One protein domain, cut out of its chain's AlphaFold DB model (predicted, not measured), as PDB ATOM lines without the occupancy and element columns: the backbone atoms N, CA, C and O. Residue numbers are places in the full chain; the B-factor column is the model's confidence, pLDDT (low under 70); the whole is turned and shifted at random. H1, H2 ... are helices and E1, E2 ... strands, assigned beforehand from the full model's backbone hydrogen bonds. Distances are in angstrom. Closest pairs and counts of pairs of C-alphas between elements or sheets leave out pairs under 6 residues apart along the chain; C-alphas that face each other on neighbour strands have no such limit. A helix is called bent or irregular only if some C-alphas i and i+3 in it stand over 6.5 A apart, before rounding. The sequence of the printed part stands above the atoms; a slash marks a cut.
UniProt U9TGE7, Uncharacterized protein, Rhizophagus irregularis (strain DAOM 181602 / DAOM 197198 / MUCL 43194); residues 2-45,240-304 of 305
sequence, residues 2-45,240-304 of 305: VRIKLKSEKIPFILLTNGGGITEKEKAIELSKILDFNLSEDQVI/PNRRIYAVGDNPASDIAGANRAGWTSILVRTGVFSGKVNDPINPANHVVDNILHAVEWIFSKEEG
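Overview. This is residues 2 to 45 and 240 to 304 of the 305 residues of an uncharacterized protein of Rhizophagus irregularis (strain DAOM 181602 / DAOM 197198 / MUCL 43194) (UniProt U9TGE7). Two lobes lie side by side: in residues 240 to 304 a small sheet is layered between H3 and H4, and residues 2 to 45 form a looser lobe, with H1 and H2, beyond the sheet's edge at E1. The printed part has 109 residues, with H1, H2, E1, H3, E2, E3 and H4 along the chain; the sheet's order is E1 E2 E3, all parallel. The class is mixed, helices and strands, with 52 residues, under half, in named elements. The whole is compact, with a radius of gyration of the C-alphas of 14.3 A and spans of 37 by 36 by 27 A.

Along the chain. H1, residues 2 to 8, begins at C-alpha 2 (161.985, 285.790, 351.998). H2, residues 24 to 34, is 15.3 A long. After the cut come E1, residues 245 to 248, H3, residues 251 to 260, 12.2 A, E2, residues 264 to 268, 13.3 A, and E3, residues 286 to 288. H4, residues 291 to 302, is 16.9 A long and ends at C-alpha 302 (156.154, 295.860, 362.998).

Arrangement. N 246 and O 264 of E1 and E2 are 2.9 A apart; N 288 and O 267 of E3 and E2 are 2.9 A apart. E1, H3 and E2 form a strand-helix-strand unit, two parallel neighbour strands with a helix between, its crossover right-handed. H3 and H4 are on opposite faces, three layers, at heights over the sheet of 8.5 A and 9.3 A. The closest C-alphas of H3 and E2 are Ile 255 and Ser 265, 5.6 A; of H4 and E2, Ile 266 and Ala 294, 6.6 A. H1 and H4 only just touch, with 3 pairs of C-alphas within 8 A, Val 2 and Leu 292 closest at 5.9 A. H1 and H2 are apart. Every O i to N i+4 pair is within hydrogen-bond range in H1, H2 and H4, and 4 of 6 in H3.

Size, cuts and confidence. The C-alphas of Gly 21 and Gly 304, 41.2 A, are the two farthest apart. Residues 46 to 239 are not printed; C-alphas 45 and 240 are 21.7 A apart. The links H1 to H2 and E2 to E3 are long. Residues 3 to 4 and 304 are under 70 in pLDDT.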
ATOM      1  N   VAL A   2     161.641 284.350 351.824       72.94
ATOM      2  CA  VAL A   2     161.985 285.790 351.998       72.94
ATOM      3  C   VAL A   2     161.563 286.667 350.809       72.94
ATOM      4  O   VAL A   2     160.843 287.641 350.976       72.94
ATOM      5  N   ARG A   3     161.950 286.278 349.588       69.75
ATOM      6  CA  ARG A   3     161.654 287.008 348.337       69.75
ATOM      7  C   ARG A   3     160.158 287.194 348.081       69.75
ATOM      8  O   ARG A   3     159.738 288.247 347.618       69.75
ATOM      9  N   ILE A   4     159.372 286.160 348.386       65.44
ATOM     10  CA  ILE A   4     157.916 286.167 348.212       65.44
ATOM     11  C   ILE A   4     157.307 287.173 349.185       65.44
ATOM     12  O   ILE A   4     156.535 288.019 348.752       65.44
ATOM     13  N   LYS A   5     157.732 287.138 350.456       73.25
ATOM     14  CA  LYS A   5     157.228 288.034 351.503       73.25
ATOM     15  C   LYS A   5     157.609 289.501 351.256       73.25
ATOM     16  O   LYS A   5     156.766 290.379 351.348       73.25
ATOM     17  N   LEU A   6     158.850 289.779 350.841       76.25
ATOM     18  CA  LEU A   6     159.262 291.148 350.486       76.25
ATOM     19  C   LEU A   6     158.478 291.703 349.287       76.25
ATOM     20  O   LEU A   6     158.168 292.893 349.248       76.25
ATOM     21  N   LYS A   7     158.154 290.845 348.310       72.12
ATOM     22  CA  LYS A   7     157.391 291.233 347.118       72.12
ATOM     23  C   LYS A   7     155.901 291.420 347.414       72.12
ATOM     24  O   LYS A   7     155.328 292.365 346.881       72.12
ATOM     25  N   SER A   8     155.286 290.542 348.215       73.31
ATOM     26  CA  SER A   8     153.862 290.645 348.569       73.31
ATOM     27  C   SER A   8     153.583 291.913 349.366       73.31
ATOM     28  O   SER A   8     152.693 292.671 348.998       73.31
ATOM     29  N   GLU A   9     154.425 292.198 350.361       79.38
ATOM     30  CA  GLU A   9     154.253 293.331 351.276       79.38
ATOM     31  C   GLU A   9     154.849 294.647 350.749       79.38
ATOM     32  O   GLU A   9     154.864 295.655 351.450       79.38
ATOM     33  N   LYS A  10     155.376 294.657 349.513       82.94
ATOM     34  CA  LYS A  10     156.017 295.824 348.876       82.94
ATOM     35  C   LYS A  10     157.025 296.549 349.790       82.94
ATOM     36  O   LYS A  10     157.093 297.779 349.811       82.94
ATOM     37  N   ILE A  11     157.863 295.796 350.499       88.31
ATOM     38  CA  ILE A  11     158.864 296.375 351.402       88.31
ATOM     39  C   ILE A  11     160.093 296.828 350.599       88.31
ATOM     40  O   ILE A  11     160.756 295.991 349.977       88.31
ATOM     41  N   PRO A  12     160.443 298.130 350.597       91.69
ATOM     42  CA  PRO A  12     161.623 298.602 349.893       91.69
ATOM     43  C   PRO A  12     162.893 298.168 350.623       91.69
ATOM     44  O   PRO A  12     163.040 298.373 351.826       91.69
ATOM     45  N   PHE A  13     163.844 297.619 349.873       93.88
ATOM     46  CA  PHE A  13     165.146 297.225 350.394       93.88
ATOM     47  C   PHE A  13     166.256 297.528 349.388       93.88
ATOM     48  O   PHE A  13     166.031 297.587 348.174       93.88
ATOM     49  N   ILE A  14     167.465 297.672 349.921       96.12
ATOM     50  CA  ILE A  14     168.711 297.773 349.164       96.12
ATOM     51  C   ILE A  14     169.704 296.724 349.672       96.12
ATOM     52  O   ILE A  14     169.605 296.250 350.801       96.12
ATOM     53  N   LEU A  15     170.675 296.382 348.839       97.00
ATOM     54  CA  LEU A  15     171.796 295.511 349.148       97.00
ATOM     55  C   LEU A  15     173.049 296.375 349.282       97.00
ATOM     56  O   LEU A  15     173.465 297.016 348.317       97.00
ATOM     57  N   LEU A  16     173.636 296.392 350.478       97.44
ATOM     58  CA  LEU A  16     174.852 297.138 350.793       97.44
ATOM     59  C   LEU A  16     176.014 296.173 351.042       97.44
ATOM     60  O   LEU A  16     176.049 295.469 352.054       97.44
ATOM     61  N   THR A  17     176.992 296.158 350.140       94.38
ATOM     62  CA  THR A  17     178.150 295.263 350.218       94.38
ATOM     63  C   THR A  17     179.470 296.020 350.124       94.38
ATOM     64  O   THR A  17     179.580 297.027 349.431       94.38
ATOM     65  N   ASN A  18     180.478 295.498 350.822       93.81
ATOM     66  CA  ASN A  18     181.872 295.920 350.707       93.81
ATOM     67  C   ASN A  18     182.620 295.191 349.573       93.81
ATOM     68  O   ASN A  18     183.802 295.445 349.344       93.81
ATOM     69  N   GLY A  19     181.940 294.303 348.843       92.31
ATOM     70  CA  GLY A  19     182.410 293.812 347.550       92.31
ATOM     71  C   GLY A  19     182.185 294.835 346.433       92.31
ATOM     72  O   GLY A  19     181.454 295.815 346.598       92.31
ATOM     73  N   GLY A  20     182.782 294.590 345.268       94.75
ATOM     74  CA  GLY A  20     182.645 295.479 344.114       94.75
ATOM     75  C   GLY A  20     183.384 294.970 342.882       94.75
ATOM     76  O   GLY A  20     183.435 293.771 342.627       94.75
ATOM     77  N   GLY A  21     183.973 295.895 342.128       94.38
ATOM     78  CA  GLY A  21     184.824 295.593 340.974       94.38
ATOM     79  C   GLY A  21     184.082 295.481 339.641       94.38
ATOM     80  O   GLY A  21     184.719 295.256 338.616       94.38
ATOM     81  N   ILE A  22     182.762 295.663 339.653       96.81
ATOM     82  CA  ILE A  22     181.871 295.741 338.489       96.81
ATOM     83  C   ILE A  22     180.833 296.843 338.729       96.81
ATOM     84  O   ILE A  22     180.763 297.408 339.820       96.81
ATOM     85  N   THR A  23     180.024 297.175 337.727       97.56
ATOM     86  CA  THR A  23     178.980 298.199 337.890       97.56
ATOM     87  C   THR A  23     177.834 297.711 338.784       97.56
ATOM     88  O   THR A  23     177.568 296.510 338.886       97.56
ATOM     89  N   GLU A  24     177.089 298.642 339.398       98.06
ATOM     90  CA  GLU A  24     175.882 298.287 340.163       98.06
ATOM     91  C   GLU A  24     174.863 297.529 339.301       98.06
ATOM     92  O   GLU A  24     174.196 296.622 339.790       98.06
ATOM     93  N   LYS A  25     174.781 297.868 338.008       97.69
ATOM     94  CA  LYS A  25     173.916 297.207 337.029       97.69
ATOM     95  C   LYS A  25     174.305 295.753 336.800       97.69
ATOM     96  O   LYS A  25     173.453 294.871 336.874       97.69
ATOM     97  N   GLU A  26     175.581 295.490 336.533       97.00
ATOM     98  CA  GLU A  26     176.078 294.123 336.351       97.00
ATOM     99  C   GLU A  26     175.880 293.301 337.623       97.00
ATOM    100  O   GLU A  26     175.398 292.169 337.549       97.00
ATOM    101  N   LYS A  27     176.150 293.891 338.798       97.19
ATOM    102  CA  LYS A  27     175.923 293.197 340.066       97.19
ATOM    103  C   LYS A  27     174.442 292.921 340.316       97.19
ATOM    104  O   LYS A  27     174.106 291.833 340.774       97.19
ATOM    105  N   ALA A  28     173.553 293.859 339.997       97.38
ATOM    106  CA  ALA A  28     172.112 293.647 340.104       97.38
ATOM    107  C   ALA A  28     171.651 292.479 339.218       97.38
ATOM    108  O   ALA A  28     170.874 291.647 339.678       97.38
ATOM    109  N   ILE A  29     172.182 292.349 337.996       97.12
ATOM    110  CA  ILE A  29     171.884 291.221 337.096       97.12
ATOM    111  C   ILE A  29     172.392 289.892 337.674       97.12
ATOM    112  O   ILE A  29     171.661 288.900 337.662       97.12
ATOM    113  N   GLU A  30     173.628 289.854 338.180       95.56
ATOM    114  CA  GLU A  30     174.210 288.663 338.817       95.56
ATOM    115  C   GLU A  30     173.363 288.213 340.013       95.56
ATOM    116  O   GLU A  30     172.908 287.066 340.076       95.56
ATOM    117  N   LEU A  31     173.082 289.145 340.925       94.12
ATOM    118  CA  LEU A  31     172.290 288.883 342.117       94.12
ATOM    119  C   LEU A  31     170.852 288.524 341.766       94.12
ATOM    120  O   LEU A  31     170.289 287.677 342.441       94.12
ATOM    121  N   SER A  32     170.272 289.079 340.701       94.81
ATOM    122  CA  SER A  32     168.911 288.725 340.289       94.81
ATOM    123  C   SER A  32     168.779 287.260 339.891       94.81
ATOM    124  O   SER A  32     167.756 286.645 340.172       94.81
ATOM    125  N   LYS A  33     169.818 286.684 339.271       94.19
ATOM    126  CA  LYS A  33     169.848 285.263 338.890       94.19
ATOM    127  C   LYS A  33     169.980 284.360 340.113       94.19
ATOM    128  O   LYS A  33     169.216 283.416 340.264       94.19
ATOM    129  N   ILE A  34     170.919 284.676 341.005       90.25
ATOM    130  CA  ILE A  34     171.141 283.924 342.254       90.25
ATOM    131  C   ILE A  34     169.905 284.023 343.155       90.25
ATOM    132  O   ILE A  34     169.468 283.062 343.799       90.25
ATOM    133  N   LEU A  35     169.340 285.228 343.203       87.25
ATOM    134  CA  LEU A  35     168.225 285.568 344.051       87.25
ATOM    135  C   LEU A  35     166.867 285.355 343.401       87.25
ATOM    136  O   LEU A  35     165.895 285.670 344.067       87.25
ATOM    137  N   ASP A  36     166.756 284.809 342.188       88.25
ATOM    138  CA  ASP A  36     165.478 284.663 341.462       88.25
ATOM    139  C   ASP A  36     164.490 285.815 341.763       88.25
ATOM    140  O   ASP A  36     163.359 285.634 342.222       88.25
ATOM    141  N   PHE A  37     165.014 287.039 341.693       87.69
ATOM    142  CA  PHE A  37     164.349 288.261 342.133       87.69
ATOM    143  C   PHE A  37     164.899 289.402 341.301       87.69
ATOM    144  O   PHE A  37     166.102 289.628 341.289       87.69
ATOM    145  N   ASN A  38     164.029 290.132 340.608       91.00
ATOM    146  CA  ASN A  38     164.469 291.202 339.724       91.00
ATOM    147  C   ASN A  38     164.953 292.413 340.535       91.00
ATOM    148  O   ASN A  38     164.138 293.177 341.052       91.00
ATOM    149  N   LEU A  39     166.270 292.569 340.647       93.69
ATOM    150  CA  LEU A  39     166.921 293.710 341.277       93.69
ATOM    151  C   LEU A  39     167.286 294.748 340.222       93.69
ATOM    152  O   LEU A  39     167.828 294.421 339.166       93.69
ATOM    153  N   SER A  40     167.057 296.016 340.542       94.25
ATOM    154  CA  SER A  40     167.595 297.127 339.759       94.25
ATOM    155  C   SER A  40     168.935 297.615 340.317       94.25
ATOM    156  O   SER A  40     169.289 297.365 341.472       94.25
ATOM    157  N   GLU A  41     169.676 298.380 339.515       95.88
ATOM    158  CA  GLU A  41     170.890 299.074 339.971       95.88
ATOM    159  C   GLU A  41     170.614 300.069 341.119       95.88
ATOM    160  O   GLU A  41     171.491 300.326 341.950       95.88
ATOM    161  N   ASP A  42     169.378 300.576 341.222       94.94
ATOM    162  CA  ASP A  42     168.913 301.446 342.311       94.94
ATOM    163  C   ASP A  42     168.863 300.711 343.662       94.94
ATOM    164  O   ASP A  42     168.818 301.354 344.709       94.94
ATOM    165  N   GLN A  43     168.928 299.376 343.659       95.81
ATOM    166  CA  GLN A  43     168.921 298.557 344.870       95.81
ATOM    167  C   GLN A  43     170.300 298.058 345.287       95.81
ATOM    168  O   GLN A  43     170.404 297.425 346.329       95.81
ATOM    169  N   VAL A  44     171.362 298.314 344.521       97.88
ATOM    170  CA  VAL A  44     172.698 297.774 344.816       97.88
ATOM    171  C   VAL A  44     173.669 298.889 345.174       97.88
ATOM    172  O   VAL A  44     173.796 299.876 344.452       97.88
ATOM    173  N   ILE A  45     174.378 298.734 346.287       98.19
ATOM    174  CA  ILE A  45     175.482 299.597 346.701       98.19
ATOM    175  C   ILE A  45     176.703 298.715 346.912       98.19
ATOM    176  O   ILE A  45     176.691 297.808 347.743       98.19
ATOM    177  N   PRO A 240     158.080 309.775 355.595       76.75
ATOM    178  CA  PRO A 240     159.188 310.221 356.432       76.75
ATOM    179  C   PRO A 240     159.453 309.226 357.572       76.75
ATOM    180  O   PRO A 240     158.577 308.462 357.963       76.75
ATOM    181  N   ASN A 241     160.660 309.266 358.142       78.75
ATOM    182  CA  ASN A 241     161.019 308.551 359.378       78.75
ATOM    183  C   ASN A 241     160.819 307.021 359.347       78.75
ATOM    184  O   ASN A 241     160.512 306.416 360.374       78.75
ATOM    185  N   ARG A 242     161.020 306.374 358.189       85.12
ATOM    186  CA  ARG A 242     161.010 304.905 358.099       85.12
ATOM    187  C   ARG A 242     162.067 304.308 359.032       85.12
ATOM    188  O   ARG A 242     163.229 304.720 359.000       85.12
ATOM    189  N   ARG A 243     161.681 303.294 359.807       91.94
ATOM    190  CA  ARG A 243     162.637 302.456 360.535       91.94
ATOM    191  C   ARG A 243     163.455 301.653 359.523       91.94
ATOM    192  O   ARG A 243     162.892 301.012 358.639       91.94
ATOM    193  N   ILE A 244     164.780 301.704 359.644       95.50
ATOM    194  CA  ILE A 244     165.692 300.944 358.786       95.50
ATOM    195  C   ILE A 244     166.255 299.777 359.589       95.50
ATOM    196  O   ILE A 244     166.801 299.968 360.680       95.50
ATOM    197  N   TYR A 245     166.135 298.583 359.019       97.19
ATOM    198  CA  TYR A 245     166.760 297.369 359.522       97.19
ATOM    199  C   TYR A 245     167.979 297.036 358.668       97.19
ATOM    200  O   TYR A 245     167.875 296.942 357.446       97.19
ATOM    201  N   ALA A 246     169.127 296.844 359.310       97.50
ATOM    202  CA  ALA A 246     170.333 296.347 358.662       97.50
ATOM    203  C   ALA A 246     170.595 294.914 359.109       97.50
ATOM    204  O   ALA A 246     170.778 294.654 360.296       97.50
ATOM    205  N   VAL A 247     170.629 293.999 358.143       97.94
ATOM    206  CA  VAL A 247     170.924 292.585 358.371       97.94
ATOM    207  C   VAL A 247     172.308 292.278 357.813       97.94
ATOM    208  O   VAL A 247     172.560 292.559 356.641       97.94
ATOM    209  N   GLY A 248     173.192 291.706 358.628       96.06
ATOM    210  CA  GLY A 248     174.557 291.379 358.214       96.06
ATOM    211  C   GLY A 248     175.221 290.344 359.111       96.06
ATOM    212  O   GLY A 248     174.675 289.972 360.147       96.06
ATOM    213  N   ASP A 249     176.373 289.841 358.688       94.44
ATOM    214  CA  ASP A 249     177.101 288.741 359.328       94.44
ATOM    215  C   ASP A 249     178.408 289.190 359.992       94.44
ATOM    216  O   ASP A 249     179.019 288.408 360.717       94.44
ATOM    217  N   ASN A 250     178.853 290.430 359.768       93.50
ATOM    218  CA  ASN A 250     180.112 290.937 360.303       93.50
ATOM    219  C   ASN A 250     179.882 292.016 361.383       93.50
ATOM    220  O   ASN A 250     179.525 293.154 361.050       93.50
ATOM    221  N   PRO A 251     180.146 291.723 362.674       95.12
ATOM    222  CA  PRO A 251     179.961 292.674 363.769       95.12
ATOM    223  C   PRO A 251     180.746 293.980 363.593       95.12
ATOM    224  O   PRO A 251     180.210 295.064 363.819       95.12
ATOM    225  N   ALA A 252     181.996 293.898 363.130       93.25
ATOM    226  CA  ALA A 252     182.873 295.059 362.976       93.25
ATOM    227  C   ALA A 252     182.519 295.947 361.766       93.25
ATOM    228  O   ALA A 252     183.034 297.060 361.660       93.25
ATOM    229  N   SER A 253     181.645 295.475 360.869       92.69
ATOM    230  CA  SER A 253     181.321 296.135 359.599       92.69
ATOM    231  C   SER A 253     179.826 296.455 359.491       92.69
ATOM    232  O   SER A 253     179.422 297.622 359.544       92.69
ATOM    233  N   ASP A 254     178.976 295.430 359.416       95.56
ATOM    234  CA  ASP A 254     177.528 295.586 359.272       95.56
ATOM    235  C   ASP A 254     176.905 296.165 360.539       95.56
ATOM    236  O   ASP A 254     176.206 297.177 360.500       95.56
ATOM    237  N   ILE A 255     177.192 295.544 361.683       97.44
ATOM    238  CA  ILE A 255     176.533 295.882 362.946       97.44
ATOM    239  C   ILE A 255     177.062 297.203 363.493       97.44
ATOM    240  O   ILE A 255     176.277 298.097 363.812       97.44
ATOM    241  N   ALA A 256     178.386 297.370 363.530       96.88
ATOM    242  CA  ALA A 256     179.017 298.617 363.946       96.88
ATOM    243  C   ALA A 256     178.521 299.816 363.121       96.88
ATOM    244  O   ALA A 256     178.210 300.870 363.678       96.88
ATOM    245  N   GLY A 257     178.425 299.660 361.798       97.19
ATOM    246  CA  GLY A 257     177.955 300.719 360.912       97.19
ATOM    247  C   GLY A 257     176.470 301.037 361.101       97.19
ATOM    248  O   GLY A 257     176.116 302.204 361.271       97.19
ATOM    249  N   ALA A 258     175.615 300.010 361.155       97.75
ATOM    250  CA  ALA A 258     174.181 300.166 361.384       97.75
ATOM    251  C   ALA A 258     173.880 300.864 362.718       97.75
ATOM    252  O   ALA A 258     173.122 301.834 362.747       97.75
ATOM    253  N   ASN A 259     174.533 300.432 363.801       97.75
ATOM    254  CA  ASN A 259     174.366 301.024 365.127       97.75
ATOM    255  C   ASN A 259     174.763 302.508 365.132       97.75
ATOM    256  O   ASN A 259     174.024 303.342 365.651       97.75
ATOM    257  N   ARG A 260     175.896 302.864 364.510       96.81
ATOM    258  CA  ARG A 260     176.330 304.268 364.398       96.81
ATOM    259  C   ARG A 260     175.397 305.122 363.545       96.81
ATOM    260  O   ARG A 260     175.272 306.314 363.805       96.81
ATOM    261  N   ALA A 261     174.748 304.527 362.548       96.44
ATOM    262  CA  ALA A 261     173.739 305.190 361.728       96.44
ATOM    263  C   ALA A 261     172.365 305.302 362.423       96.44
ATOM    264  O   ALA A 261     171.446 305.891 361.856       96.44
ATOM    265  N   GLY A 262     172.203 304.733 363.626       96.44
ATOM    266  CA  GLY A 262     170.925 304.684 364.341       96.44
ATOM    267  C   GLY A 262     169.915 303.704 363.735       96.44
ATOM    268  O   GLY A 262     168.714 303.841 363.958       96.44
ATOM    269  N   TRP A 263     170.374 302.740 362.933       97.25
ATOM    270  CA  TRP A 263     169.531 301.703 362.334       97.25
ATOM    271  C   TRP A 263     169.373 300.521 363.294       97.25
ATOM    272  O   TRP A 263     170.213 300.294 364.161       97.25
ATOM    273  N   THR A 264     168.303 299.738 363.130       97.94
ATOM    274  CA  THR A 264     168.117 298.500 363.903       97.94
ATOM    275  C   THR A 264     168.959 297.384 363.283       97.94
ATOM    276  O   THR A 264     168.686 296.949 362.165       97.94
ATOM    277  N   SER A 265     169.993 296.931 363.986       98.25
ATOM    278  CA  SER A 265     170.939 295.925 363.502       98.25
ATOM    279  C   SER A 265     170.510 294.496 363.860       98.25
ATOM    280  O   SER A 265     170.128 294.199 364.995       98.25
ATOM    281  N   ILE A 266     170.588 293.591 362.886       98.38
ATOM    282  CA  ILE A 266     170.295 292.164 363.041       98.38
ATOM    283  C   ILE A 266     171.504 291.368 362.551       98.38
ATOM    284  O   ILE A 266     171.861 291.421 361.373       98.38
ATOM    285  N   LEU A 267     172.129 290.621 363.458       98.12
ATOM    286  CA  LEU A 267     173.303 289.800 363.179       98.12
ATOM    287  C   LEU A 267     172.890 288.371 362.817       98.12
ATOM    288  O   LEU A 267     172.193 287.715 363.594       98.12
ATOM    289  N   VAL A 268     173.329 287.884 361.656       96.94
ATOM    290  CA  VAL A 268     173.102 286.500 361.208       96.94
ATOM    291  C   VAL A 268     174.329 285.619 361.452       96.94
ATOM    292  O   VAL A 268     175.454 286.114 361.469       96.94
ATOM    293  N   ARG A 269     174.126 284.304 361.615       95.44
ATOM    294  CA  ARG A 269     175.196 283.330 361.927       95.44
ATOM    295  C   ARG A 269     175.768 282.591 360.709       95.44
ATOM    296  O   ARG A 269     176.490 281.610 360.859       95.44
ATOM    297  N   THR A 270     175.408 283.015 359.501       91.56
ATOM    298  CA  THR A 270     175.754 282.332 358.240       91.56
ATOM    299  C   THR A 270     177.023 282.871 357.572       91.56
ATOM    300  O   THR A 270     177.191 282.678 356.371       91.56
ATOM    301  N   GLY A 271     177.890 283.582 358.298       89.75
ATOM    302  CA  GLY A 271     179.046 284.255 357.704       89.75
ATOM    303  C   GLY A 271     180.207 284.446 358.677       89.75
ATOM    304  O   GLY A 271     180.566 283.511 359.386       89.75
ATOM    305  N   VAL A 272     180.822 285.633 358.684       88.06
ATOM    306  CA  VAL A 272     181.987 285.965 359.532       88.06
ATOM    307  C   VAL A 272     181.712 285.656 361.003       88.06
ATOM    308  O   VAL A 272     182.558 285.090 361.695       88.06
ATOM    309  N   PHE A 273     180.523 286.003 361.487       91.94
ATOM    310  CA  PHE A 273     180.072 285.630 362.812       91.94
ATOM    311  C   PHE A 273     179.363 284.275 362.808       91.94
ATOM    312  O   PHE A 273     178.385 284.060 362.097       91.94
ATOM    313  N   SER A 274     179.814 283.390 363.695       90.44
ATOM    314  CA  SER A 274     179.196 282.087 363.975       90.44
ATOM    315  C   SER A 274     179.077 281.818 365.484       90.44
ATOM    316  O   SER A 274     178.982 280.667 365.917       90.44
ATOM    317  N   GLY A 275     179.153 282.873 366.309       90.06
ATOM    318  CA  GLY A 275     179.069 282.769 367.767       90.06
ATOM    319  C   GLY A 275     177.714 282.222 368.222       90.06
ATOM    320  O   GLY A 275     176.784 282.145 367.428       90.06
ATOM    321  N   LYS A 276     177.575 281.850 369.501       90.12
ATOM    322  CA  LYS A 276     176.274 281.468 370.102       90.12
ATOM    323  C   LYS A 276     175.559 282.658 370.742       90.12
ATOM    324  O   LYS A 276     174.341 282.786 370.661       90.12
ATOM    325  N   VAL A 277     176.331 283.550 371.346       93.81
ATOM    326  CA  VAL A 277     175.868 284.788 371.985       93.81
ATOM    327  C   VAL A 277     176.197 285.981 371.099       93.81
ATOM    328  O   VAL A 277     177.017 285.840 370.202       93.81
ATOM    329  N   ASN A 278     175.549 287.121 371.335       96.56
ATOM    330  CA  ASN A 278     175.818 288.373 370.622       96.56
ATOM    331  C   ASN A 278     177.303 288.779 370.710       96.56
ATOM    332  O   ASN A 278     177.991 288.387 371.654       96.56
ATOM    333  N   ASP A 279     177.789 289.548 369.735       96.19
ATOM    334  CA  ASP A 279     179.182 289.997 369.720       96.19
ATOM    335  C   ASP A 279     179.455 290.950 370.901       96.19
ATOM    336  O   ASP A 279     178.694 291.900 371.105       96.19
ATOM    337  N   PRO A 280     180.509 290.717 371.704       95.69
ATOM    338  CA  PRO A 280     180.768 291.519 372.897       95.69
ATOM    339  C   PRO A 280     181.325 292.917 372.588       95.69
ATOM    340  O   PRO A 280     181.264 293.784 373.456       95.69
ATOM    341  N   ILE A 281     181.881 293.143 371.392       95.38
ATOM    342  CA  ILE A 281     182.508 294.417 371.008       95.38
ATOM    343  C   ILE A 281     181.505 295.295 370.249       95.38
ATOM    344  O   ILE A 281     181.383 296.484 370.529       95.38
ATOM    345  N   ASN A 282     180.769 294.709 369.304       96.31
ATOM    346  CA  ASN A 282     179.765 295.366 368.471       96.31
ATOM    347  C   ASN A 282     178.424 294.614 368.568       96.31
ATOM    348  O   ASN A 282     178.035 293.930 367.617       96.31
ATOM    349  N   PRO A 283     177.705 294.718 369.700       97.25
ATOM    350  CA  PRO A 283     176.464 293.981 369.898       97.25
ATOM    351  C   PRO A 283     175.363 294.463 368.945       97.25
ATOM    352  O   PRO A 283     175.107 295.664 368.812       97.25
ATOM    353  N   ALA A 284     174.674 293.519 368.306       97.94
ATOM    354  CA  ALA A 284     173.500 293.798 367.481       97.94
ATOM    355  C   ALA A 284     172.234 293.982 368.329       97.94
ATOM    356  O   ALA A 284     172.163 293.483 369.454       97.94
ATOM    357  N   ASN A 285     171.199 294.632 367.788       98.00
ATOM    358  CA  ASN A 285     169.895 294.695 368.461       98.00
ATOM    359  C   ASN A 285     169.212 293.321 368.525       98.00
ATOM    360  O   ASN A 285     168.479 293.041 369.474       98.00
ATOM    361  N   HIS A 286     169.454 292.464 367.533       97.62
ATOM    362  CA  HIS A 286     168.967 291.092 367.521       97.62
ATOM    363  C   HIS A 286     169.957 290.146 366.833       97.62
ATOM    364  O   HIS A 286     170.715 290.563 365.960       97.62
ATOM    365  N   VAL A 287     169.955 288.871 367.225       98.00
ATOM    366  CA  VAL A 287     170.826 287.842 366.643       98.00
ATOM    367  C   VAL A 287     169.979 286.644 366.257       98.00
ATOM    368  O   VAL A 287     169.224 286.134 367.082       98.00
ATOM    369  N   VAL A 288     170.125 286.188 365.020       97.19
ATOM    370  CA  VAL A 288     169.328 285.103 364.439       97.19
ATOM    371  C   VAL A 288     170.204 284.185 363.602       97.19
ATOM    372  O   VAL A 288     171.316 284.542 363.224       97.19
ATOM    373  N   ASP A 289     169.710 282.993 363.284       96.31
ATOM    374  CA  ASP A 289     170.543 282.023 362.572       96.31
ATOM    375  C   ASP A 289     170.803 282.424 361.122       96.31
ATOM    376  O   ASP A 289     171.916 282.254 360.643       96.31
ATOM    377  N   ASN A 290     169.811 282.977 360.420       95.25
ATOM    378  CA  ASN A 290     169.906 283.272 358.990       95.25
ATOM    379  C   ASN A 290     168.965 284.420 358.570       95.25
ATOM    380  O   ASN A 290     168.176 284.936 359.364       95.25
ATOM    381  N   ILE A 291     169.030 284.802 357.290       93.69
ATOM    382  CA  ILE A 291     168.227 285.896 356.721       93.69
ATOM    383  C   ILE A 291     166.711 285.654 356.796       93.69
ATOM    384  O   ILE A 291     165.953 286.614 356.896       93.69
ATOM    385  N   LEU A 292     166.254 284.398 356.763       93.06
ATOM    386  CA  LEU A 292     164.829 284.090 356.875       93.06
ATOM    387  C   LEU A 292     164.309 284.464 358.263       93.06
ATOM    388  O   LEU A 292     163.355 285.234 358.355       93.06
ATOM    389  N   HIS A 293     165.004 284.018 359.312       94.94
ATOM    390  CA  HIS A 293     164.670 284.363 360.695       94.94
ATOM    391  C   HIS A 293     164.774 285.876 360.954       94.94
ATOM    392  O   HIS A 293     163.978 286.428 361.709       94.94
ATOM    393  N   ALA A 294     165.714 286.573 360.301       95.75
ATOM    394  CA  ALA A 294     165.812 288.032 360.392       95.75
ATOM    395  C   ALA A 294     164.549 288.713 359.856       95.75
ATOM    396  O   ALA A 294     163.981 289.577 360.519       95.75
ATOM    397  N   VAL A 295     164.089 288.306 358.669       92.62
ATOM    398  CA  VAL A 295     162.874 288.860 358.062       92.62
ATOM    399  C   VAL A 295     161.643 288.525 358.901       92.62
ATOM    400  O   VAL A 295     160.849 289.416 359.177       92.62
ATOM    401  N   GLU A 296     161.493 287.283 359.358       92.44
ATOM    402  CA  GLU A 296     160.386 286.882 360.237       92.44
ATOM    403  C   GLU A 296     160.324 287.720 361.516       92.44
ATOM    404  O   GLU A 296     159.248 288.189 361.886       92.44
ATOM    405  N   TRP A 297     161.476 287.985 362.137       94.06
ATOM    406  CA  TRP A 297     161.562 288.841 363.315       94.06
ATOM    407  C   TRP A 297     161.214 290.307 363.027       94.06
ATOM    408  O   TRP A 297     160.550 290.944 363.838       94.06
ATOM    409  N   ILE A 298     161.626 290.860 361.880       93.62
ATOM    410  CA  ILE A 298     161.246 292.231 361.492       93.62
ATOM    411  C   ILE A 298     159.720 292.350 361.424       93.62
ATOM    412  O   ILE A 298     159.148 293.282 361.984       93.62
ATOM    413  N   PHE A 299     159.062 291.382 360.784       90.38
ATOM    414  CA  PHE A 299     157.607 291.378 360.658       90.38
ATOM    415  C   PHE A 299     156.900 291.236 362.011       90.38
ATOM    416  O   PHE A 299     155.988 292.008 362.277       90.38
ATOM    417  N   SER A 300     157.353 290.349 362.908       91.19
ATOM    418  CA  SER A 300     156.742 290.240 364.247       91.19
ATOM    419  C   SER A 300     156.867 291.526 365.074       91.19
ATOM    420  O   SER A 300     156.022 291.822 365.917       91.19
ATOM    421  N   LYS A 301     157.896 292.347 364.821       90.94
ATOM    422  CA  LYS A 301     158.054 293.650 365.483       90.94
ATOM    423  C   LYS A 301     157.155 294.750 364.939       90.94
ATOM    424  O   LYS A 301     156.716 295.578 365.732       90.94
ATOM    425  N   GLU A 302     156.901 294.770 363.638       88.19
ATOM    426  CA  GLU A 302     156.154 295.860 362.998       88.19
ATOM    427  C   GLU A 302     154.657 295.537 362.832       88.19
ATOM    428  O   GLU A 302     153.833 296.444 362.893       88.19
ATOM    429  N   GLU A 303     154.282 294.261 362.694       83.62
ATOM    430  CA  GLU A 303     152.879 293.830 362.547       83.62
ATOM    431  C   GLU A 303     152.195 293.512 363.887       83.62
ATOM    432  O   GLU A 303     150.984 293.300 363.925       83.62
ATOM    433  N   GLY A 304     152.943 293.499 364.995       58.06
ATOM    434  CA  GLY A 304     152.390 293.247 366.329       58.06
ATOM    435  C   GLY A 304     151.845 291.827 366.532       58.06
ATOM    436  O   GLY A 304     150.965 291.643 367.373       58.06
TER     437      GLY A 304